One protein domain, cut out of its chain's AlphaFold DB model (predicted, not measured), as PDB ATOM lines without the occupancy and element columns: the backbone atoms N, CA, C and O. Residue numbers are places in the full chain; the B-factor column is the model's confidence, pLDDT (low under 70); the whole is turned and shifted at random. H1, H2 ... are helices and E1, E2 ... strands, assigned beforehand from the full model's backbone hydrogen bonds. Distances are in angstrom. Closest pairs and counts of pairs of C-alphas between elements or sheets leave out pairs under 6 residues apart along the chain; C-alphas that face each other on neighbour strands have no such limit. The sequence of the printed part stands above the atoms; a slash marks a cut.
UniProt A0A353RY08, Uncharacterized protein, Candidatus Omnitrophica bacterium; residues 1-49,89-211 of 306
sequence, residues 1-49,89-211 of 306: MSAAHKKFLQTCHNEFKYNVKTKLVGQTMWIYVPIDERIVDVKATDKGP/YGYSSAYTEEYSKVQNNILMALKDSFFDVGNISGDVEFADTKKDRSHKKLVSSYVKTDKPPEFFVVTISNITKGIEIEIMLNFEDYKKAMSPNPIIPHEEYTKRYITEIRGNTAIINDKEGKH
ATOM      1  N   MET A   1     208.215 155.244 215.997       75.19
ATOM      2  CA  MET A   1     207.120 156.107 215.500       75.19
ATOM      3  C   MET A   1     205.811 155.338 215.634       75.19
ATOM      4  O   MET A   1     205.716 154.264 215.044       75.19
ATOM      5  N   SER A   2     204.869 155.821 216.450       87.06
ATOM      6  CA  SER A   2     203.592 155.139 216.737       87.06
ATOM      7  C   SER A   2     202.611 155.206 215.557       87.06
ATOM      8  O   SER A   2     202.818 155.969 214.610       87.06
ATOM      9  N   ALA A   3     201.532 154.414 215.600       89.69
ATOM     10  CA  ALA A   3     200.475 154.455 214.585       89.69
ATOM     11  C   ALA A   3     199.779 155.827 214.530       89.69
ATOM     12  O   ALA A   3     199.594 156.375 213.447       89.69
ATOM     13  N   ALA A   4     199.490 156.418 215.693       92.62
ATOM     14  CA  ALA A   4     198.937 157.766 215.808       92.62
ATOM     15  C   ALA A   4     199.843 158.827 215.174       92.62
ATOM     16  O   ALA A   4     199.385 159.660 214.399       92.62
ATOM     17  N   HIS A   5     201.153 158.753 215.422       94.12
ATOM     18  CA  HIS A   5     202.109 159.684 214.822       94.12
ATOM     19  C   HIS A   5     202.163 159.544 213.292       94.12
ATOM     20  O   HIS A   5     202.174 160.547 212.580       94.12
ATOM     21  N   LYS A   6     202.110 158.314 212.764       94.31
ATOM     22  CA  LYS A   6     202.005 158.088 211.312       94.31
ATOM     23  C   LYS A   6     200.712 158.669 210.734       94.31
ATOM     24  O   LYS A   6     200.783 159.341 209.709       94.31
ATOM     25  N   LYS A   7     199.567 158.449 211.395       95.38
ATOM     26  CA  LYS A   7     198.267 159.015 210.996       95.38
ATOM     27  C   LYS A   7     198.328 160.544 210.946       95.38
ATOM     28  O   LYS A   7     197.973 161.120 209.927       95.38
ATOM     29  N   PHE A   8     198.894 161.176 211.974       97.12
ATOM     30  CA  PHE A   8     199.066 162.629 212.031       97.12
ATOM     31  C   PHE A   8     199.852 163.176 210.832       97.12
ATOM     32  O   PHE A   8     199.385 164.089 210.148       97.12
ATOM     33  N   LEU A   9     201.023 162.595 210.541       97.00
ATOM     34  CA  LEU A   9     201.852 163.016 209.405       97.00
ATOM     35  C   LEU A   9     201.144 162.784 208.063       97.00
ATOM     36  O   LEU A   9     201.225 163.632 207.174       97.00
ATOM     37  N   GLN A  10     200.428 161.664 207.922       96.38
ATOM     38  CA  GLN A  10     199.654 161.356 206.720       96.38
ATOM     39  C   GLN A  10     198.519 162.353 206.503       96.38
ATOM     40  O   GLN A  10     198.394 162.859 205.393       96.38
ATOM     41  N   THR A  11     197.737 162.684 207.530       97.12
ATOM     42  CA  THR A  11     196.677 163.699 207.443       97.12
ATOM     43  C   THR A  11     197.261 165.060 207.058       97.12
ATOM     44  O   THR A  11     196.817 165.673 206.087       97.12
ATOM     45  N   CYS A  12     198.340 165.500 207.719       97.44
ATOM     46  CA  CYS A  12     198.986 166.776 207.395       97.44
ATOM     47  C   CYS A  12     199.485 166.842 205.941       97.44
ATOM     48  O   CYS A  12     199.274 167.848 205.261       97.44
ATOM     49  N   HIS A  13     200.121 165.774 205.452       96.25
ATOM     50  CA  HIS A  13     200.688 165.741 204.104       96.25
ATOM     51  C   HIS A  13     199.630 165.515 203.015       96.25
ATOM     52  O   HIS A  13     199.612 166.212 202.000       96.25
ATOM     53  N   ASN A  14     198.737 164.543 203.205       95.25
ATOM     54  CA  ASN A  14     197.809 164.102 202.170       95.25
ATOM     55  C   ASN A  14     196.587 165.010 202.073       95.25
ATOM     56  O   ASN A  14     196.176 165.331 200.957       95.25
ATOM     57  N   GLU A  15     196.027 165.425 203.208       95.31
ATOM     58  CA  GLU A  15     194.786 166.202 203.247       95.31
ATOM     59  C   GLU A  15     195.082 167.700 203.211       95.31
ATOM     60  O   GLU A  15     194.524 168.417 202.382       95.31
ATOM     61  N   PHE A  16     196.012 168.170 204.048       94.81
ATOM     62  CA  PHE A  16     196.279 169.609 204.186       94.81
ATOM     63  C   PHE A  16     197.455 170.125 203.362       94.81
ATOM     64  O   PHE A  16     197.624 171.334 203.253       94.81
ATOM     65  N   LYS A  17     198.230 169.226 202.741       96.12
ATOM     66  CA  LYS A  17     199.392 169.555 201.897       96.12
ATOM     67  C   LYS A  17     200.495 170.329 202.631       96.12
ATOM     68  O   LYS A  17     201.260 171.055 202.001       96.12
ATOM     69  N   TYR A  18     200.623 170.139 203.943       95.81
ATOM     70  CA  TYR A  18     201.681 170.757 204.740       95.81
ATOM     71  C   TYR A  18     202.913 169.852 204.839       95.81
ATOM     72  O   TYR A  18     202.808 168.639 205.033       95.81
ATOM     73  N   ASN A  19     204.100 170.453 204.753       93.88
ATOM     74  CA  ASN A  19     205.374 169.767 204.978       93.88
ATOM     75  C   ASN A  19     205.768 169.845 206.459       93.88
ATOM     76  O   ASN A  19     206.671 170.584 206.841       93.88
ATOM     77  N   VAL A  20     205.041 169.106 207.293       97.50
ATOM     78  CA  VAL A  20     205.242 169.113 208.743       97.50
ATOM     79  C   VAL A  20     206.477 168.299 209.121       97.50
ATOM     80  O   VAL A  20     206.648 167.162 208.673       97.50
ATOM     81  N   LYS A  21     207.316 168.855 209.993       97.81
ATOM     82  CA  LYS A  21     208.428 168.144 210.636       97.81
ATOM     83  C   LYS A  21     208.073 167.880 212.085       97.81
ATOM     84  O   LYS A  21     207.446 168.705 212.738       97.81
ATOM     85  N   THR A  22     208.459 166.720 212.597       97.75
ATOM     86  CA  THR A  22     208.143 166.346 213.977       97.75
ATOM     87  C   THR A  22     209.328 165.708 214.662       97.75
ATOM     88  O   THR A  22     210.028 164.904 214.041       97.75
ATOM     89  N   LYS A  23     209.480 165.970 215.958       97.12
ATOM     90  CA  LYS A  23     210.491 165.330 216.797       97.12
ATOM     91  C   LYS A  23     209.914 165.040 218.179       97.12
ATOM     92  O   LYS A  23     209.477 165.946 218.875       97.12
ATOM     93  N   LEU A  24     209.935 163.768 218.572       96.25
ATOM     94  CA  LEU A  24     209.584 163.347 219.926       96.25
ATOM     95  C   LEU A  24     210.844 163.392 220.798       96.25
ATOM     96  O   LEU A  24     211.839 162.748 220.459       96.25
ATOM     97  N   VAL A  25     210.798 164.132 221.903       97.06
ATOM     98  CA  VAL A  25     211.854 164.166 222.923       97.06
ATOM     99  C   VAL A  25     211.192 163.922 224.271       97.06
ATOM    100  O   VAL A  25     210.365 164.723 224.691       97.06
ATOM    101  N   GLY A  26     211.515 162.796 224.914       95.12
ATOM    102  CA  GLY A  26     210.835 162.363 226.137       95.12
ATOM    103  C   GLY A  26     209.321 162.252 225.936       95.12
ATOM    104  O   GLY A  26     208.872 161.492 225.074       95.12
ATOM    105  N   GLN A  27     208.555 163.022 226.706       95.00
ATOM    106  CA  GLN A  27     207.090 163.066 226.665       95.00
ATOM    107  C   GLN A  27     206.540 164.222 225.816       95.00
ATOM    108  O   GLN A  27     205.326 164.433 225.785       95.00
ATOM    109  N   THR A  28     207.406 164.936 225.094       98.00
ATOM    110  CA  THR A  28     207.034 166.105 224.296       98.00
ATOM    111  C   THR A  28     207.172 165.858 222.802       98.00
ATOM    112  O   THR A  28     208.251 165.528 222.298       98.00
ATOM    113  N   MET A  29     206.084 166.084 222.065       98.00
ATOM    114  CA  MET A  29     206.099 166.110 220.605       98.00
ATOM    115  C   MET A  29     206.249 167.541 220.096       98.00
ATOM    116  O   MET A  29     205.344 168.363 220.232       98.00
ATOM    117  N   TRP A  30     207.371 167.808 219.439       98.50
ATOM    118  CA  TRP A  30     207.594 169.037 218.689       98.50
ATOM    119  C   TRP A  30     207.075 168.883 217.270       98.50
ATOM    120  O   TRP A  30     207.315 167.856 216.626       98.50
ATOM    121  N   ILE A  31     206.372 169.900 216.791       98.69
ATOM    122  CA  ILE A  31     205.722 169.953 215.487       98.69
ATOM    123  C   ILE A  31     206.088 171.285 214.853       98.69
ATOM    124  O   ILE A  31     205.695 172.338 215.338       98.69
ATOM    125  N   TYR A  32     206.823 171.227 213.753       98.69
ATOM    126  CA  TYR A  32     207.264 172.387 213.004       98.69
ATOM    127  C   TYR A  32     206.546 172.456 211.659       98.69
ATOM    128  O   TYR A  32     206.529 171.479 210.900       98.69
ATOM    129  N   VAL A  33     205.957 173.612 211.369       98.50
ATOM    130  CA  VAL A  33     205.184 173.871 210.154       98.50
ATOM    131  C   VAL A  33     205.762 175.103 209.455       98.50
ATOM    132  O   VAL A  33     205.385 176.231 209.784       98.50
ATOM    133  N   PRO A  34     206.694 174.916 208.503       98.06
ATOM    134  CA  PRO A  34     207.203 176.015 207.697       98.06
ATOM    135  C   PRO A  34     206.138 176.447 206.684       98.06
ATOM    136  O   PRO A  34     205.615 175.615 205.938       98.06
ATOM    137  N   ILE A  35     205.845 177.744 206.647       97.75
ATOM    138  CA  ILE A  35     204.901 178.363 205.712       97.75
ATOM    139  C   ILE A  35     205.536 179.578 205.028       97.75
ATOM    140  O   ILE A  35     206.416 180.234 205.592       97.75
ATOM    141  N   ASP A  36     205.076 179.901 203.824       96.44
ATOM    142  CA  ASP A  36     205.487 181.124 203.118       96.44
ATOM    143  C   ASP A  36     204.474 182.262 203.352       96.44
ATOM    144  O   ASP A  36     204.809 183.449 203.251       96.44
ATOM    145  N   GLU A  37     203.247 181.895 203.728       95.06
ATOM    146  CA  GLU A  37     202.105 182.760 203.989       95.06
ATOM    147  C   GLU A  37     202.304 183.620 205.238       95.06
ATOM    148  O   GLU A  37     202.879 183.202 206.247       95.06
ATOM    149  N   ARG A  38     201.804 184.859 205.183       92.81
ATOM    150  CA  ARG A  38     201.905 185.808 206.298       92.81
ATOM    151  C   ARG A  38     201.156 185.270 207.517       92.81
ATOM    152  O   ARG A  38     200.050 184.767 207.376       92.81
ATOM    153  N   ILE A  39     201.729 185.459 208.704       94.56
ATOM    154  CA  ILE A  39     201.096 185.089 209.984       94.56
ATOM    155  C   ILE A  39     200.183 186.206 210.499       94.56
ATOM    156  O   ILE A  39     199.102 185.953 211.024       94.56
ATOM    157  N   VAL A  40     200.626 187.453 210.349       92.88
ATOM    158  CA  VAL A  40     199.954 188.641 210.879       92.88
ATOM    159  C   VAL A  40     199.671 189.607 209.735       92.88
ATOM    160  O   VAL A  40     200.541 189.859 208.897       92.88
ATOM    161  N   ASP A  41     198.460 190.153 209.713       91.06
ATOM    162  CA  ASP A  41     198.069 191.264 208.854       91.06
ATOM    163  C   ASP A  41     197.960 192.551 209.669       91.06
ATOM    164  O   ASP A  41     197.612 192.523 210.852       91.06
ATOM    165  N   VAL A  42     198.247 193.680 209.027       91.00
ATOM    166  CA  VAL A  42     198.144 195.008 209.637       91.00
ATOM    167  C   VAL A  42     197.108 195.807 208.864       91.00
ATOM    168  O   VAL A  42     197.228 195.963 207.650       91.00
ATOM    169  N   LYS A  43     196.093 196.319 209.562       91.62
ATOM    170  CA  LYS A  43     194.980 197.069 208.962       91.62
ATOM    171  C   LYS A  43     194.812 198.418 209.645       91.62
ATOM    172  O   LYS A  43     195.060 198.541 210.843       91.62
ATOM    173  N   ALA A  44     194.392 199.427 208.884       92.94
ATOM    174  CA  ALA A  44     194.032 200.722 209.449       92.94
ATOM    175  C   ALA A  44     192.793 200.591 210.351       92.94
ATOM    176  O   ALA A  44     191.921 199.761 210.092       92.94
ATOM    177  N   THR A  45     192.715 201.406 211.401       90.81
ATOM    178  CA  THR A  45     191.526 201.501 212.257       90.81
ATOM    179  C   THR A  45     190.682 202.710 211.866       90.81
ATOM    180  O   THR A  45     191.225 203.763 211.532       90.81
ATOM    181  N   ASP A  46     189.356 202.598 211.984       89.94
ATOM    182  CA  ASP A  46     188.416 203.680 211.632       89.94
ATOM    183  C   ASP A  46     188.652 204.968 212.437       89.94
ATOM    184  O   ASP A  46     188.361 206.070 211.981       89.94
ATOM    185  N   LYS A  47     189.205 204.832 213.649       86.31
ATOM    186  CA  LYS A  47     189.515 205.959 214.540       86.31
ATOM    187  C   LYS A  47     190.784 206.721 214.139       86.31
ATOM    188  O   LYS A  47     190.998 207.816 214.651       86.31
ATOM    189  N   GLY A  48     191.627 206.158 213.269       89.50
ATOM    190  CA  GLY A  48     192.911 206.749 212.901       89.50
ATOM    191  C   GLY A  48     193.883 206.910 214.085       89.50
ATOM    192  O   GLY A  48     193.670 206.359 215.175       89.50
ATOM    193  N   PRO A  49     195.010 207.613 213.877       93.12
ATOM    194  CA  PRO A  49     195.964 207.892 214.938       93.12
ATOM    195  C   PRO A  49     195.395 208.917 215.922       93.12
ATOM    196  O   PRO A  49     194.872 209.955 215.521       93.12
ATOM    197  N   TYR A  89     198.380 204.494 216.793       91.62
ATOM    198  CA  TYR A  89     198.982 204.869 215.514       91.62
ATOM    199  C   TYR A  89     198.015 204.683 214.335       91.62
ATOM    200  O   TYR A  89     198.420 204.823 213.186       91.62
ATOM    201  N   GLY A  90     196.742 204.374 214.607       92.06
ATOM    202  CA  GLY A  90     195.719 204.200 213.575       92.06
ATOM    203  C   GLY A  90     195.790 202.868 212.837       92.06
ATOM    204  O   GLY A  90     195.228 202.758 211.753       92.06
ATOM    205  N   TYR A  91     196.466 201.863 213.400       92.31
ATOM    206  CA  TYR A  91     196.493 200.505 212.865       92.31
ATOM    207  C   TYR A  91     196.283 199.461 213.964       92.31
ATOM    208  O   TYR A  91     196.562 199.708 215.139       92.31
ATOM    209  N   SER A  92     195.806 198.288 213.565       90.25
ATOM    210  CA  SER A  92     195.735 197.079 214.378       90.25
ATOM    211  C   SER A  92     196.429 195.928 213.656       90.25
ATOM    212  O   SER A  92     196.617 195.957 212.438       90.25
ATOM    213  N   SER A  93     196.832 194.918 214.421       90.31
ATOM    214  CA  SER A  93     197.359 193.664 213.897       90.31
ATOM    215  C   SER A  93     196.418 192.521 214.249       90.31
ATOM    216  O   SER A  93     195.955 192.444 215.388       90.31
ATOM    217  N   ALA A  94     196.176 191.623 213.305       92.12
ATOM    218  CA  ALA A  94     195.391 190.414 213.523       92.12
ATOM    219  C   ALA A  94     196.057 189.224 212.835       92.12
ATOM    220  O   ALA A  94     196.827 189.396 211.890       92.12
ATOM    221  N   TYR A  95     195.752 188.017 213.301       93.25
ATOM    222  CA  TYR A  95     196.153 186.812 212.587       93.25
ATOM    223  C   TYR A  95     195.477 186.746 211.216       93.25
ATOM    224  O   TYR A  95     194.331 187.172 211.056       93.25
ATOM    225  N   THR A  96     196.206 186.243 210.226       95.75
ATOM    226  CA  THR A  96     195.674 186.022 208.877       95.75
ATOM    227  C   THR A  96     194.746 184.807 208.847       95.75
ATOM    228  O   THR A  96     194.872 183.888 209.661       95.75
ATOM    229  N   GLU A  97     193.828 184.774 207.877       95.31
ATOM    230  CA  GLU A  97     192.966 183.607 207.654       95.31
ATOM    231  C   GLU A  97     193.795 182.366 207.302       95.31
ATOM    232  O   GLU A  97     193.490 181.262 207.757       95.31
ATOM    233  N   GLU A  98     194.880 182.549 206.546       94.62
ATOM    234  CA  GLU A  98     195.811 181.484 206.183       94.62
ATOM    235  C   GLU A  98     196.469 180.875 207.422       94.62
ATOM    236  O   GLU A  98     196.438 179.655 207.593       94.62
ATOM    237  N   TYR A  99     196.998 181.704 208.328       96.31
ATOM    238  CA  TYR A  99     197.581 181.219 209.576       96.31
ATOM    239  C   TYR A  99     196.544 180.494 210.437       96.31
ATOM    240  O   TYR A  99     196.795 179.374 210.886       96.31
ATOM    241  N   SER A 100     195.361 181.087 210.629       96.69
ATOM    242  CA  SER A 100     194.299 180.460 211.419       96.69
ATOM    243  C   SER A 100     193.870 179.113 210.829       96.69
ATOM    244  O   SER A 100     193.630 178.161 211.571       96.69
ATOM    245  N   LYS A 101     193.838 178.986 209.497       97.31
ATOM    246  CA  LYS A 101     193.568 177.717 208.813       97.31
ATOM    247  C   LYS A 101     194.668 176.683 209.056       97.31
ATOM    248  O   LYS A 101     194.347 175.529 209.333       97.31
ATOM    249  N   VAL A 102     195.945 177.066 208.975       98.00
ATOM    250  CA  VAL A 102     197.073 176.165 209.278       98.00
ATOM    251  C   VAL A 102     196.983 175.679 210.721       98.00
ATOM    252  O   VAL A 102     196.968 174.471 210.952       98.00
ATOM    253  N   GLN A 103     196.833 176.598 211.676       97.44
ATOM    254  CA  GLN A 103     196.675 176.283 213.095       97.44
ATOM    255  C   GLN A 103     195.528 175.291 213.327       97.44
ATOM    256  O   GLN A 103     195.745 174.228 213.909       97.44
ATOM    257  N   ASN A 104     194.330 175.588 212.821       96.88
ATOM    258  CA  ASN A 104     193.158 174.730 213.003       96.88
ATOM    259  C   ASN A 104     193.353 173.338 212.393       96.88
ATOM    260  O   ASN A 104     193.035 172.341 213.037       96.88
ATOM    261  N   ASN A 105     193.923 173.252 211.192       98.19
ATOM    262  CA  ASN A 105     194.197 171.978 210.531       98.19
ATOM    263  C   ASN A 105     195.189 171.113 211.326       98.19
ATOM    264  O   ASN A 105     194.977 169.910 211.469       98.19
ATOM    265  N   ILE A 106     196.251 171.712 211.876       98.25
ATOM    266  CA  ILE A 106     197.238 170.987 212.689       98.25
ATOM    267  C   ILE A 106     196.611 170.491 213.994       98.25
ATOM    268  O   ILE A 106     196.777 169.325 214.355       98.25
ATOM    269  N   LEU A 107     195.848 171.343 214.681       96.81
ATOM    270  CA  LEU A 107     195.145 170.965 215.907       96.81
ATOM    271  C   LEU A 107     194.096 169.871 215.646       96.81
ATOM    272  O   LEU A 107     193.976 168.926 216.431       96.81
ATOM    273  N   MET A 108     193.379 169.939 214.524       96.56
ATOM    274  CA  MET A 108     192.426 168.906 214.116       96.56
ATOM    275  C   MET A 108     193.130 167.577 213.812       96.56
ATOM    276  O   MET A 108     192.729 166.548 214.349       96.56
ATOM    277  N   ALA A 109     194.246 167.595 213.073       97.50
ATOM    278  CA  ALA A 109     195.051 166.393 212.841       97.50
ATOM    279  C   ALA A 109     195.551 165.769 214.152       97.50
ATOM    280  O   ALA A 109     195.564 164.541 214.283       97.50
ATOM    281  N   LEU A 110     195.954 166.590 215.131       96.69
ATOM    282  CA  LEU A 110     196.328 166.118 216.466       96.69
ATOM    283  C   LEU A 110     195.162 165.429 217.163       96.69
ATOM    284  O   LEU A 110     195.329 164.325 217.685       96.69
ATOM    285  N   LYS A 111     193.986 166.061 217.139       94.25
ATOM    286  CA  LYS A 111     192.762 165.505 217.712       94.25
ATOM    287  C   LYS A 111     192.445 164.139 217.109       94.25
ATOM    288  O   LYS A 111     192.400 163.149 217.836       94.25
ATOM    289  N   ASP A 112     192.334 164.071 215.789       92.50
ATOM    290  CA  ASP A 112     191.927 162.858 215.079       92.50
ATOM    291  C   ASP A 112     192.948 161.726 215.211       92.50
ATOM    292  O   ASP A 112     192.607 160.548 215.086       92.50
ATOM    293  N   SER A 113     194.217 162.062 215.440       94.12
ATOM    294  CA  SER A 113     195.293 161.075 215.509       94.12
ATOM    295  C   SER A 113     195.561 160.560 216.915       94.12
ATOM    296  O   SER A 113     195.878 159.382 217.066       94.12
ATOM    297  N   PHE A 114     195.463 161.421 217.931       93.56
ATOM    298  CA  PHE A 114     195.947 161.109 219.274       93.56
ATOM    299  C   PHE A 114     194.850 160.971 220.338       93.56
ATOM    300  O   PHE A 114     195.141 160.405 221.388       93.56
ATOM    301  N   PHE A 115     193.609 161.436 220.122       90.69
ATOM    302  CA  PHE A 115     192.586 161.430 221.191       90.69
ATOM    303  C   PHE A 115     192.216 160.023 221.668       90.69
ATOM    304  O   PHE A 115     191.952 159.837 222.860       90.69
ATOM    305  N   ASP A 116     192.257 159.048 220.761       84.25
ATOM    306  CA  ASP A 116     191.945 157.649 221.059       84.25
ATOM    307  C   ASP A 116     193.162 156.831 221.505       84.25
ATOM    308  O   ASP A 116     193.034 155.661 221.869       84.25
ATOM    309  N   VAL A 117     194.357 157.426 221.507       83.31
ATOM    310  CA  VAL A 117     195.559 156.742 221.991       83.31
ATOM    311  C   VAL A 117     195.425 156.522 223.489       83.31
ATOM    312  O   VAL A 117     195.144 157.447 224.249       83.31
ATOM    313  N   GLY A 118     195.628 155.280 223.915       71.00
ATOM    314  CA  GLY A 118     195.487 154.894 225.314       71.00
ATOM    315  C   GLY A 118     194.077 154.456 225.707       71.00
ATOM    316  O   GLY A 118     193.936 153.845 226.767       71.00
ATOM    317  N   ASN A 119     193.060 154.696 224.866       73.94
ATOM    318  CA  ASN A 119     191.700 154.229 225.122       73.94
ATOM    319  C   ASN A 119     191.632 152.701 224.987       73.94
ATOM    320  O   ASN A 119     192.143 152.110 224.035       73.94
ATOM    321  N   ILE A 120     190.974 152.057 225.949       67.25
ATOM    322  CA  ILE A 120     190.771 150.609 225.962       67.25
ATOM    323  C   ILE A 120     189.352 150.339 225.478       67.25
ATOM    324  O   ILE A 120     188.384 150.839 226.046       67.25
ATOM    325  N   SER A 121     189.228 149.555 224.408       64.50
ATOM    326  CA  SER A 121     187.925 149.176 223.862       64.50
ATOM    327  C   SER A 121     187.074 148.478 224.927       64.50
ATOM    328  O   SER A 121     187.515 147.494 225.519       64.50
ATOM    329  N   GLY A 122     185.849 148.966 225.143       65.06
ATOM    330  CA  GLY A 122     184.917 148.439 226.148       65.06
ATOM    331  C   GLY A 122     185.099 149.005 227.559       65.06
ATOM    332  O   GLY A 122     184.388 148.587 228.470       65.06
ATOM    333  N   ASP A 123     186.025 149.947 227.750       74.38
ATOM    334  CA  ASP A 123     186.168 150.655 229.015       74.38
ATOM    335  C   ASP A 123     185.022 151.658 229.244       74.38
ATOM    336  O   ASP A 123     184.502 152.262 228.306       74.38
ATOM    337  N   VAL A 124     184.630 151.835 230.505       75.00
ATOM    338  CA  VAL A 124     183.493 152.673 230.910       75.00
ATOM    339  C   VAL A 124     183.999 154.040 231.357       75.00
ATOM    340  O   VAL A 124     184.987 154.135 232.084       75.00
ATOM    341  N   GLU A 125     183.315 155.101 230.934       72.50
ATOM    342  CA  GLU A 125     183.527 156.454 231.455       72.50
ATOM    343  C   GLU A 125     182.527 156.756 232.575       72.50
ATOM    344  O   GLU A 125     181.328 156.486 232.457       72.50
ATOM    345  N   PHE A 126     183.015 157.325 233.676       71.12
ATOM    346  CA  PHE A 126     182.180 157.760 234.792       71.12
ATOM    347  C   PHE A 126     182.012 159.282 234.786       71.12
ATOM    348  O   PHE A 126     182.971 160.027 234.625       71.12
ATOM    349  N   ALA A 127     180.790 159.759 235.047       70.25
ATOM    350  CA  ALA A 127     180.520 161.197 235.160       70.25
ATOM    351  C   ALA A 127     181.259 161.863 236.343       70.25
ATOM    352  O   ALA A 127     181.570 163.051 236.298       70.25
ATOM    353  N   ASP A 128     181.548 161.106 237.406       76.44
ATOM    354  CA  ASP A 128     182.382 161.571 238.516       76.44
ATOM    355  C   ASP A 128     183.864 161.507 238.122       76.44
ATOM    356  O   ASP A 128     184.420 160.427 237.914       76.44
ATOM    357  N   THR A 129     184.519 162.666 238.067       68.06
ATOM    358  CA  THR A 129     185.901 162.811 237.583       68.06
ATOM    359  C   THR A 129     186.945 162.128 238.468       68.06
ATOM    360  O   THR A 129     187.983 161.688 237.965       68.06
ATOM    361  N   LYS A 130     186.710 162.014 239.784       71.44
ATOM    362  CA  LYS A 130     187.626 161.313 240.702       71.44
ATOM    363  C   LYS A 130     187.489 159.805 240.536       71.44
ATOM    364  O   LYS A 130     188.500 159.092 240.512       71.44
ATOM    365  N   LYS A 131     186.249 159.327 240.404       74.94
ATOM    366  CA  LYS A 131     185.937 157.920 240.151       74.94
ATOM    367  C   LYS A 131     186.477 157.477 238.797       74.94
ATOM    368  O   LYS A 131     187.166 156.462 238.745       74.94
ATOM    369  N   ASP A 132     186.236 158.260 237.747       74.31
ATOM    370  CA  ASP A 132     186.728 157.976 236.401       74.31
ATOM    371  C   ASP A 132     188.256 157.888 236.384       74.31
ATOM    372  O   ASP A 132     188.815 156.864 236.004       74.31
ATOM    373  N   ARG A 133     188.948 158.885 236.952       71.69
ATOM    374  CA  ARG A 133     190.417 158.880 237.049       71.69
ATOM    375  C   ARG A 133     190.956 157.643 237.773       71.69
ATOM    376  O   ARG A 133     191.945 157.054 237.337       71.69
ATOM    377  N   SER A 134     190.323 157.256 238.881       76.81
ATOM    378  CA  SER A 134     190.727 156.076 239.658       76.81
ATOM    379  C   SER A 134     190.519 154.785 238.866       76.81
ATOM    380  O   SER A 134     191.399 153.924 238.858       76.81
ATOM    381  N   HIS A 135     189.394 154.681 238.153       81.81
ATOM    382  CA  HIS A 135     189.077 153.558 237.275       81.81
ATOM    383  C   HIS A 135     190.062 153.460 236.107       81.81
ATOM    384  O   HIS A 135     190.722 152.434 235.962       81.81
ATOM    385  N   LYS A 136     190.276 154.544 235.351       77.19
ATOM    386  CA  LYS A 136     191.248 154.589 234.245       77.19
ATOM    387  C   LYS A 136     192.650 154.188 234.710       77.19
ATOM    388  O   LYS A 136     193.323 153.398 234.046       77.19
ATOM    389  N   LYS A 137     193.076 154.658 235.892       77.19
ATOM    390  CA  LYS A 137     194.356 154.260 236.498       77.19
ATOM    391  C   LYS A 137     194.410 152.754 236.768       77.19
ATOM    392  O   LYS A 137     195.406 152.125 236.415       77.19
ATOM    393  N   LEU A 138     193.351 152.177 237.339       80.00
ATOM    394  CA  LEU A 138     193.259 150.738 237.586       80.00
ATOM    395  C   LEU A 138     193.331 149.946 236.277       80.00
ATOM    396  O   LEU A 138     194.188 149.077 236.149       80.00
ATOM    397  N   VAL A 139     192.501 150.273 235.284       77.62
ATOM    398  CA  VAL A 139     192.475 149.547 234.006       77.62
ATOM    399  C   VAL A 139     193.840 149.626 233.305       77.62
ATOM    400  O   VAL A 139     194.378 148.597 232.895       77.62
ATOM    401  N   SER A 140     194.468 150.807 233.271       71.81
ATOM    402  CA  SER A 140     195.807 150.990 232.685       71.81
ATOM    403  C   SER A 140     196.927 150.220 233.402       71.81
ATOM    404  O   SER A 140     197.990 149.996 232.822       71.81
ATOM    405  N   SER A 141     196.712 149.793 234.655       78.12
ATOM    406  CA  SER A 141     197.666 148.938 235.376       78.12
ATOM    407  C   SER A 141     197.623 147.475 234.921       78.12
ATOM    408  O   SER A 141     198.633 146.780 235.017       78.12
ATOM    409  N   TYR A 142     196.487 147.027 234.373       77.12
ATOM    410  CA  TYR A 142     196.296 145.664 233.867       77.12
ATOM    411  C   TYR A 142     196.449 145.564 232.347       77.12
ATOM    412  O   TYR A 142     196.856 144.522 231.836       77.12
ATOM    413  N   VAL A 143     196.154 146.643 231.618       73.25
ATOM    414  CA  VAL A 143     196.231 146.693 230.157       73.25
ATOM    415  C   VAL A 143     197.260 147.739 229.752       73.25
ATOM    416  O   VAL A 143     197.048 148.939 229.911       73.25
ATOM    417  N   LYS A 144     198.388 147.281 229.201       68.50
ATOM    418  CA  LYS A 144     199.386 148.179 228.615       68.50
ATOM    419  C   LYS A 144     198.832 148.767 227.323       68.50
ATOM    420  O   LYS A 144     198.644 148.042 226.350       68.50
ATOM    421  N   THR A 145     198.616 150.073 227.315       67.88
ATOM    422  CA  THR A 145     198.283 150.839 226.115       67.88
ATOM    423  C   THR A 145     199.393 151.825 225.786       67.88
ATOM    424  O   THR A 145     200.131 152.273 226.670       67.88
ATOM    425  N   ASP A 146     199.522 152.159 224.502       75.94
ATOM    426  CA  ASP A 146     200.341 153.293 224.086       75.94
ATOM    427  C   ASP A 146     199.801 154.561 224.752       75.94
ATOM    428  O   ASP A 146     198.588 154.765 224.819       75.94
ATOM    429  N   LYS A 147     200.698 155.423 225.233       83.25
ATOM    430  CA  LYS A 147     200.333 156.732 225.777       83.25
ATOM    431  C   LYS A 147     200.650 157.817 224.752       83.25
ATOM    432  O   LYS A 147     201.716 157.752 224.130       83.25
ATOM    433  N   PRO A 148     199.760 158.801 224.555       90.75
ATOM    434  CA  PRO A 148     200.114 159.969 223.771       90.75
ATOM    435  C   PRO A 148     201.224 160.762 224.491       90.75
ATOM    436  O   PRO A 148     201.389 160.618 225.708       90.75
ATOM    437  N   PRO A 149     201.982 161.597 223.760       94.94
ATOM    438  CA  PRO A 149     202.813 162.633 224.364       94.94
ATOM    439  C   PRO A 149     202.002 163.469 225.363       94.94
ATOM    440  O   PRO A 149     200.827 163.759 225.128       94.94
ATOM    441  N   GLU A 150     202.629 163.849 226.471       95.31
ATOM    442  CA  GLU A 150     202.008 164.694 227.494       95.31
ATOM    443  C   GLU A 150     201.903 166.143 227.015       95.31
ATOM    444  O   GLU A 150     200.889 166.809 227.245       95.31
ATOM    445  N   PHE A 151     202.922 166.592 226.278       97.69
ATOM    446  CA  PHE A 151     202.983 167.927 225.704       97.69
ATOM    447  C   PHE A 151     203.123 167.898 224.190       97.69
ATOM    448  O   PHE A 151     203.810 167.052 223.608       97.69
ATOM    449  N   PHE A 152     202.500 168.886 223.558       98.00
ATOM    450  CA  PHE A 152     202.695 169.199 222.151       98.00
ATOM    451  C   PHE A 152     203.149 170.646 222.028       98.00
ATOM    452  O   PHE A 152     202.492 171.546 222.553       98.00
ATOM    453  N   VAL A 153     204.254 170.858 221.317       98.25
ATOM    454  CA  VAL A 153     204.735 172.188 220.942       98.25
ATOM    455  C   VAL A 153     204.582 172.323 219.436       98.25
ATOM    456  O   VAL A 153     205.224 171.596 218.679       98.25
ATOM    457  N   VAL A 154     203.684 173.203 219.003       98.50
ATOM    458  CA  VAL A 154     203.396 173.462 217.592       98.50
ATOM    459  C   VAL A 154     203.963 174.820 217.219       98.50
ATOM    460  O   VAL A 154     203.449 175.840 217.670       98.50
ATOM    461  N   THR A 155     204.974 174.835 216.364       98.44
ATOM    462  CA  THR A 155     205.579 176.058 215.843       98.44
ATOM    463  C   THR A 155     205.217 176.224 214.375       98.44
ATOM    464  O   THR A 155     205.580 175.397 213.535       98.44
ATOM    465  N   ILE A 156     204.480 177.288 214.066       98.50
ATOM    466  CA  ILE A 156     204.135 177.682 212.698       98.50
ATOM    467  C   ILE A 156     204.989 178.894 212.350       98.50
ATOM    468  O   ILE A 156     204.825 179.961 212.949       98.50
ATOM    469  N   SER A 157     205.881 178.738 211.376       98.31
ATOM    470  CA  SER A 157     206.905 179.744 211.089       98.31
ATOM    471  C   SER A 157     206.828 180.219 209.653       98.31
ATOM    472  O   SER A 157     206.923 179.432 208.711       98.31
ATOM    473  N   ASN A 158     206.710 181.534 209.485       97.81
ATOM    474  CA  ASN A 158     206.877 182.187 208.204       97.81
ATOM    475  C   ASN A 158     208.373 182.257 207.870       97.81
ATOM    476  O   ASN A 158     209.109 183.110 208.382       97.81
ATOM    477  N   ILE A 159     208.819 181.371 206.982       97.81
ATOM    478  CA  ILE A 159     210.238 181.221 206.634       97.81
ATOM    479  C   ILE A 159     210.739 182.291 205.653       97.81
ATOM    480  O   ILE A 159     211.918 182.302 205.311       97.81
ATOM    481  N   THR A 160     209.882 183.215 205.208       97.44
ATOM    482  CA  THR A 160     210.281 184.332 204.331       97.44
ATOM    483  C   THR A 160     210.540 185.631 205.102       97.44
ATOM    484  O   THR A 160     211.339 186.460 204.668       97.44
ATOM    485  N   LYS A 161     209.887 185.816 206.254       96.38
ATOM    486  CA  LYS A 161     209.985 186.994 207.134       96.38
ATOM    487  C   LYS A 161     210.685 186.700 208.455       96.38
ATOM    488  O   LYS A 161     211.074 187.646 209.133       96.38
ATOM    489  N   GLY A 162     210.856 185.427 208.807       96.69
ATOM    490  CA  GLY A 162     211.504 185.015 210.048       96.69
ATOM    491  C   GLY A 162     210.664 185.327 211.284       96.69
ATOM    492  O   GLY A 162     211.203 185.791 212.286       96.69
ATOM    493  N   ILE A 163     209.346 185.134 211.184       96.62
ATOM    494  CA  ILE A 163     208.374 185.321 212.271       96.62
ATOM    495  C   ILE A 163     207.671 183.989 212.498       96.62
ATOM    496  O   ILE A 163     207.346 183.303 211.531       96.62
ATOM    497  N   GLU A 164     207.390 183.645 213.745       97.38
ATOM    498  CA  GLU A 164     206.693 182.412 214.093       97.38
ATOM    499  C   GLU A 164     205.761 182.570 215.282       97.38
ATOM    500  O   GLU A 164     205.927 183.478 216.100       97.38
ATOM    501  N   ILE A 165     204.797 181.657 215.371       97.81
ATOM    502  CA  ILE A 165     203.978 181.466 216.561       97.81
ATOM    503  C   ILE A 165     204.180 180.041 217.063       97.81
ATOM    504  O   ILE A 165     203.990 179.075 216.323       97.81
ATOM    505  N   GLU A 166     204.559 179.935 218.330       97.94
ATOM    506  CA  GLU A 166     204.690 178.692 219.078       97.94
ATOM    507  C   GLU A 166     203.470 178.526 219.985       97.94
ATOM    508  O   GLU A 166     203.106 179.432 220.734       97.94
ATOM    509  N   ILE A 167     202.836 177.362 219.914       97.56
ATOM    510  CA  ILE A 167     201.705 176.960 220.744       97.56
ATOM    511  C   ILE A 167     202.178 175.802 221.618       97.56
ATOM    512  O   ILE A 167     202.570 174.760 221.094       97.56
ATOM    513  N   MET A 168     202.091 175.950 222.937       97.44
ATOM    514  CA  MET A 168     202.394 174.880 223.887       97.44
ATOM    515  C   MET A 168     201.101 174.347 224.507       97.44
ATOM    516  O   MET A 168     200.322 175.093 225.101       97.44
ATOM    517  N   LEU A 169     200.881 173.039 224.382       95.25
ATOM    518  CA  LEU A 169     199.676 172.356 224.845       95.25
ATOM    519  C   LEU A 169     200.029 171.270 225.852       95.25
ATOM    520  O   LEU A 169     200.838 170.395 225.549       95.25
ATOM    521  N   ASN A 170     199.329 171.249 226.988       96.12
ATOM    522  CA  ASN A 170     199.119 170.005 227.720       96.12
ATOM    523  C   ASN A 170     198.030 169.198 226.997       96.12
ATOM    524  O   ASN A 170     196.923 169.698 226.761       96.12
ATOM    525  N   PHE A 171     198.345 167.966 226.606       94.00
ATOM    526  CA  PHE A 171     197.468 167.184 225.736       94.00
ATOM    527  C   PHE A 171     196.140 166.813 226.406       94.00
ATOM    528  O   PHE A 171     195.092 166.834 225.761       94.00
ATOM    529  N   GLU A 172     196.158 166.545 227.713       91.00
ATOM    530  CA  GLU A 172     194.948 166.242 228.481       91.00
ATOM    531  C   GLU A 172     193.999 167.443 228.564       91.00
ATOM    532  O   GLU A 172     192.786 167.280 228.431       91.00
ATOM    533  N   ASP A 173     194.521 168.661 228.735       93.38
ATOM    534  CA  ASP A 173     193.703 169.877 228.663       93.38
ATOM    535  C   ASP A 173     193.084 170.060 227.274       93.38
ATOM    536  O   ASP A 173     191.893 170.359 227.163       93.38
ATOM    537  N   TYR A 174     193.868 169.841 226.212       93.62
ATOM    538  CA  TYR A 174     193.374 169.924 224.835       93.62
ATOM    539  C   TYR A 174     192.255 168.905 224.571       93.62
ATOM    540  O   TYR A 174     191.199 169.266 224.043       93.62
ATOM    541  N   LYS A 175     192.431 167.656 225.021       90.75
ATOM    542  CA  LYS A 175     191.410 166.603 224.932       90.75
ATOM    543  C   LYS A 175     190.130 166.993 225.669       90.75
ATOM    544  O   LYS A 175     189.044 166.908 225.095       90.75
ATOM    545  N   LYS A 176     190.238 167.482 226.907       89.00
ATOM    546  CA  LYS A 176     189.084 167.911 227.720       89.00
ATOM    547  C   LYS A 176     188.345 169.115 227.142       89.00
ATOM    548  O   LYS A 176     187.137 169.212 227.345       89.00
ATOM    549  N   ALA A 177     189.044 170.018 226.459       90.06
ATOM    550  CA  ALA A 177     188.449 171.209 225.858       90.06
ATOM    551  C   ALA A 177     187.799 170.940 224.490       90.06
ATOM    552  O   ALA A 177     186.790 171.559 224.170       90.06
ATOM    553  N   MET A 178     188.345 170.012 223.695       89.19
ATOM    554  CA  MET A 178     187.898 169.764 222.311       89.19
ATOM    555  C   MET A 178     187.049 168.503 222.121       89.19
ATOM    556  O   MET A 178     186.714 168.134 220.984       89.19
ATOM    557  N   SER A 179     186.724 167.810 223.212       83.31
ATOM    558  CA  SER A 179     185.779 166.692 223.197       83.31
ATOM    559  C   SER A 179     184.352 167.185 222.905       83.31
ATOM    560  O   SER A 179     184.031 168.318 223.250       83.31
ATOM    561  N   PRO A 180     183.468 166.357 222.310       76.88
ATOM    562  CA  PRO A 180     182.080 166.743 222.018       76.88
ATOM    563  C   PRO A 180     181.298 167.262 223.234       76.88
ATOM    564  O   PRO A 180     180.427 168.111 223.079       76.88
ATOM    565  N   ASN A 181     181.647 166.782 224.432       78.56
ATOM    566  CA  ASN A 181     181.172 167.292 225.716       78.56
ATOM    567  C   ASN A 181     182.367 167.884 226.490       78.56
ATOM    568  O   ASN A 181     183.011 167.150 227.245       78.56
ATOM    569  N   PRO A 182     182.722 169.167 226.279       79.50
ATOM    570  CA  PRO A 182     183.883 169.770 226.922       79.50
ATOM    571  C   PRO A 182     183.759 169.766 228.446       79.50
ATOM    572  O   PRO A 182     182.773 170.246 229.003       79.50
ATOM    573  N   ILE A 183     184.785 169.254 229.126       84.88
ATOM    574  CA  ILE A 183     184.869 169.265 230.596       84.88
ATOM    575  C   ILE A 183     185.407 170.617 231.083       84.88
ATOM    576  O   ILE A 183     185.047 171.091 232.159       84.88
ATOM    577  N   ILE A 184     186.273 171.248 230.285       84.69
ATOM    578  CA  ILE A 184     186.840 172.566 230.573       84.69
ATOM    579  C   ILE A 184     186.046 173.615 229.781       84.69
ATOM    580  O   ILE A 184     186.007 173.527 228.552       84.69
ATOM    581  N   PRO A 185     185.442 174.621 230.441       86.69
ATOM    582  CA  PRO A 185     184.797 175.733 229.752       86.69
ATOM    583  C   PRO A 185     185.768 176.486 228.842       86.69
ATOM    584  O   PRO A 185     186.943 176.642 229.170       86.69
ATOM    585  N   HIS A 186     185.263 177.031 227.736       83.62
ATOM    586  CA  HIS A 186     186.083 177.746 226.755       83.62
ATOM    587  C   HIS A 186     186.898 178.905 227.367       83.62
ATOM    588  O   HIS A 186     188.078 179.077 227.058       83.62
ATOM    589  N   GLU A 187     186.300 179.675 228.279       84.94
ATOM    590  CA  GLU A 187     186.983 180.769 228.985       84.94
ATOM    591  C   GLU A 187     188.165 180.280 229.829       84.94
ATOM    592  O   GLU A 187     189.219 180.913 229.866       84.94
ATOM    593  N   GLU A 188     188.018 179.129 230.487       88.75
ATOM    594  CA  GLU A 188     189.102 178.527 231.258       88.75
ATOM    595  C   GLU A 188     190.172 177.941 230.334       88.75
ATOM    596  O   GLU A 188     191.364 178.095 230.597       88.75
ATOM    597  N   TYR A 189     189.775 177.328 229.216       90.50
ATOM    598  CA  TYR A 189     190.726 176.810 228.237       90.50
ATOM    599  C   TYR A 189     191.563 177.922 227.590       90.50
ATOM    600  O   TYR A 189     192.764 177.749 227.395       90.50
ATOM    601  N   THR A 190     190.977 179.099 227.359       86.56
ATOM    602  CA  THR A 190     191.693 180.277 226.832       86.56
ATOM    603  C   THR A 190     192.877 180.673 227.723       86.56
ATOM    604  O   THR A 190     193.920 181.083 227.220       86.56
ATOM    605  N   LYS A 191     192.767 180.488 229.044       90.00
ATOM    606  CA  LYS A 191     193.863 180.736 230.002       90.00
ATOM    607  C   LYS A 191     194.923 179.632 229.998       90.00
ATOM    608  O   LYS A 191     196.018 179.848 230.513       90.00
ATOM    609  N   ARG A 192     194.597 178.448 229.468       91.75
ATOM    610  CA  ARG A 192     195.499 177.289 229.376       91.75
ATOM    611  C   ARG A 192     196.195 177.152 228.029       91.75
ATOM    612  O   ARG A 192     197.096 176.332 227.896       91.75
ATOM    613  N   TYR A 193     195.757 177.927 227.046       89.44
ATOM    614  CA  TYR A 193     196.312 177.944 225.707       89.44
ATOM    615  C   TYR A 193     197.508 178.902 225.661       89.44
ATOM    616  O   TYR A 193     197.333 180.117 225.554       89.44
ATOM    617  N   ILE A 194     198.723 178.363 225.805       95.06
ATOM    618  CA  ILE A 194     199.955 179.160 225.799       95.06
ATOM    619  C   ILE A 194     200.396 179.383 224.359       95.06
ATOM    620  O   ILE A 194     200.628 178.426 223.618       95.06
ATOM    621  N   THR A 195     200.549 180.652 223.991       93.81
ATOM    622  CA  THR A 195     201.052 181.062 222.680       93.81
ATOM    623  C   THR A 195     202.112 182.134 222.811       93.81
ATOM    624  O   THR A 195     201.898 183.123 223.515       93.81
ATOM    625  N   GLU A 196     203.193 181.997 222.058       94.12
ATOM    626  CA  GLU A 196     204.271 182.976 221.994       94.12
ATOM    627  C   GLU A 196     204.573 183.323 220.537       94.12
ATOM    628  O   GLU A 196     204.670 182.440 219.690       94.12
ATOM    629  N   ILE A 197     204.726 184.617 220.246       94.44
ATOM    630  CA  ILE A 197     205.188 185.098 218.943       94.44
ATOM    631  C   ILE A 197     206.661 185.474 219.051       94.44
ATOM    632  O   ILE A 197     207.059 186.189 219.975       94.44
ATOM    633  N   ARG A 198     207.479 184.997 218.116       95.56
ATOM    634  CA  ARG A 198     208.920 185.267 218.089       95.56
ATOM    635  C   ARG A 198     209.359 185.665 216.686       95.56
ATOM    636  O   ARG A 198     208.708 185.345 215.693       95.56
ATOM    637  N   GLY A 199     210.467 186.397 216.614       95.81
ATOM    638  CA  GLY A 199     211.119 186.759 215.361       95.81
ATOM    639  C   GLY A 199     212.617 186.506 215.448       95.81
ATOM    640  O   GLY A 199     213.248 186.881 216.435       95.81
ATOM    641  N   ASN A 200     213.186 185.855 214.436       97.06
ATOM    642  CA  ASN A 200     214.613 185.557 214.359       97.06
ATOM    643  C   ASN A 200     215.028 185.318 212.899       97.06
ATOM    644  O   ASN A 200     214.355 184.612 212.151       97.06
ATOM    645  N   THR A 201     216.179 185.851 212.489       97.69
ATOM    646  CA  THR A 201     216.731 185.618 211.147       97.69
ATOM    647  C   THR A 201     217.081 184.153 210.888       97.69
ATOM    648  O   THR A 201     217.077 183.738 209.735       97.69
ATOM    649  N   ALA A 202     217.342 183.356 211.931       97.94
ATOM    650  CA  ALA A 202     217.599 181.918 211.813       97.94
ATOM    651  C   ALA A 202     216.394 181.114 211.280       97.94
ATOM    652  O   ALA A 202     216.581 180.004 210.794       97.94
ATOM    653  N   ILE A 203     215.181 181.678 211.339       98.12
ATOM    654  CA  ILE A 203     213.954 181.072 210.800       98.12
ATOM    655  C   ILE A 203     213.901 181.212 209.266       98.12
ATOM    656  O   ILE A 203     213.236 180.434 208.580       98.12
ATOM    657  N   ILE A 204     214.595 182.206 208.699       98.25
ATOM    658  CA  ILE A 204     214.522 182.499 207.267       98.25
ATOM    659  C   ILE A 204     215.113 181.331 206.467       98.25
ATOM    660  O   ILE A 204     216.256 180.930 206.678       98.25
ATOM    661  N   ASN A 205     214.340 180.816 205.508       98.00
ATOM    662  CA  ASN A 205     214.625 179.620 204.705       98.00
ATOM    663  C   ASN A 205     214.782 178.308 205.497       98.00
ATOM    664  O   ASN A 205     215.184 177.295 204.913       98.00
ATOM    665  N   ASP A 206     214.458 178.274 206.791       97.88
ATOM    666  CA  ASP A 206     214.616 177.068 207.598       97.88
ATOM    667  C   ASP A 206     213.462 176.085 207.397       97.88
ATOM    668  O   ASP A 206     212.535 175.998 208.184       97.88
ATOM    669  N   LYS A 207     213.520 175.278 206.341       97.56
ATOM    670  CA  LYS A 207     212.473 174.282 206.041       97.56
ATOM    671  C   LYS A 207     212.446 173.082 206.995       97.56
ATOM    672  O   LYS A 207     211.542 172.253 206.903       97.56
ATOM    673  N   GLU A 208     213.445 172.950 207.865       97.31
ATOM    674  CA  GLU A 208     213.646 171.759 208.695       97.31
ATOM    675  C   GLU A 208     213.515 172.042 210.201       97.31
ATOM    676  O   GLU A 208     213.566 171.101 210.990       97.31
ATOM    677  N   GLY A 209     213.332 173.305 210.606       96.75
ATOM    678  CA  GLY A 209     213.198 173.693 212.012       96.75
ATOM    679  C   GLY A 209     214.503 173.538 212.798       96.75
ATOM    680  O   GLY A 209     214.489 173.175 213.972       96.75
ATOM    681  N   LYS A 210     215.651 173.769 212.157       96.88
ATOM    682  CA  LYS A 210     216.985 173.695 212.777       96.88
ATOM    683  C   LYS A 210     217.194 174.729 213.882       96.88
ATOM    684  O   LYS A 210     218.008 174.479 214.765       96.88
ATOM    685  N   HIS A 211     216.500 175.866 213.828       97.25
ATOM    686  CA  HIS A 211     216.569 176.889 214.875       97.25
ATOM    687  C   HIS A 211     215.863 176.474 216.179       97.25
ATOM    688  O   HIS A 211     216.088 177.112 217.206       97.25
TER     689      HIS A 211
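This is residues 1 to 49 and 89 to 211 of the 306 residues of an uncharacterized protein of Candidatus Omnitrophica bacterium (UniProt A0A353RY08). A twisted five-stranded sheet has one long helix, H2, packed along one face, with H1 side by side with H2. From this body a two-stranded arm, E3 and E4, reaches away at one end, and H3 lies off the other end on two linking stretches; a small helical hairpin, H4 and H5, follows E6. The printed part has 172 residues with five named helices and seven named strands, in the order H1 E1 E2 E3 E4 H2 H3 E5 E6 H4 H5 E7. The larger sheet runs E1, E2, E5, E6, E7 and is mixed, and the class is mixed, helices and strands. The whole is only just compact, close to loose, with a radius of gyration of the C-alphas of 18.7 A, and elongated, spanning 61 by 37 by 26 A.

H1, residues 3 to 14, begins at C-alpha 3 at (200.475, 154.455, 214.585). E1 is residues 21 to 25, E2 28 to 35, 22.4 A long, and E3 40 to 49, which bends by 97 degrees at residue 46. E4 is residues 89 to 95, H2 97 to 114, 25.5 A long, and H3 129 to 142, 20.4 A long. E5 is residues 151 to 158, 22.9 A long, E6 163 to 170, 23.6 A long, H4 171 to 178, and H5 186 to 192. E7, residues 194 to 199, ends at C-alpha 199 at (211.119, 186.759, 215.361).

E1 and E2 form an antiparallel hairpin, with N 23 and O 30 2.9 A apart. E2 and E5 are parallel, with N 31 and O 153 at 2.8 A. E5 and E6 form another antiparallel hairpin, with N 154 and O 167 at 2.8 A. E6 and the edge strand E7 are antiparallel, with N 166 and O 196 at 2.9 A. H2 is on one face of this sheet, giving two layers, helix over strands; its height over the sheet is 10.0 A, and it lies over E2 and E5, along E5 at 27 degrees on the local plane. H1 touches H2, the closest C-alphas being those of Ala 4 and Ser 113, 4.9 A, at a shallow tilt of 29 degrees, opposite ways. H1 and H4 only graze the sheet. H4 and H5 touch as a helical hairpin, the closest C-alphas those of Ala 177 and Tyr 189, 6.5 A. E3 and E4 are antiparallel, with N 43 and O 92 at 2.9 A. H3 touches no helix and is not on the sheet. Every O i to N i+4 pair is within hydrogen-bond range in H1, H2 and H4, against 9 of 10 in H3 and 2 of 3 in H5.

The farthest C-alphas, of Pro 49 and Tyr 142, are 65.0 A apart. Residues 50 to 88 are not printed, and C-alphas 49 and 89 are 4.3 A apart across the cut. The link from H2 to H3 is long, with 14 residues. Mean pLDDT of the printed part is 90.4, with residues 120 to 122, 129 and 144 to 145 under 70.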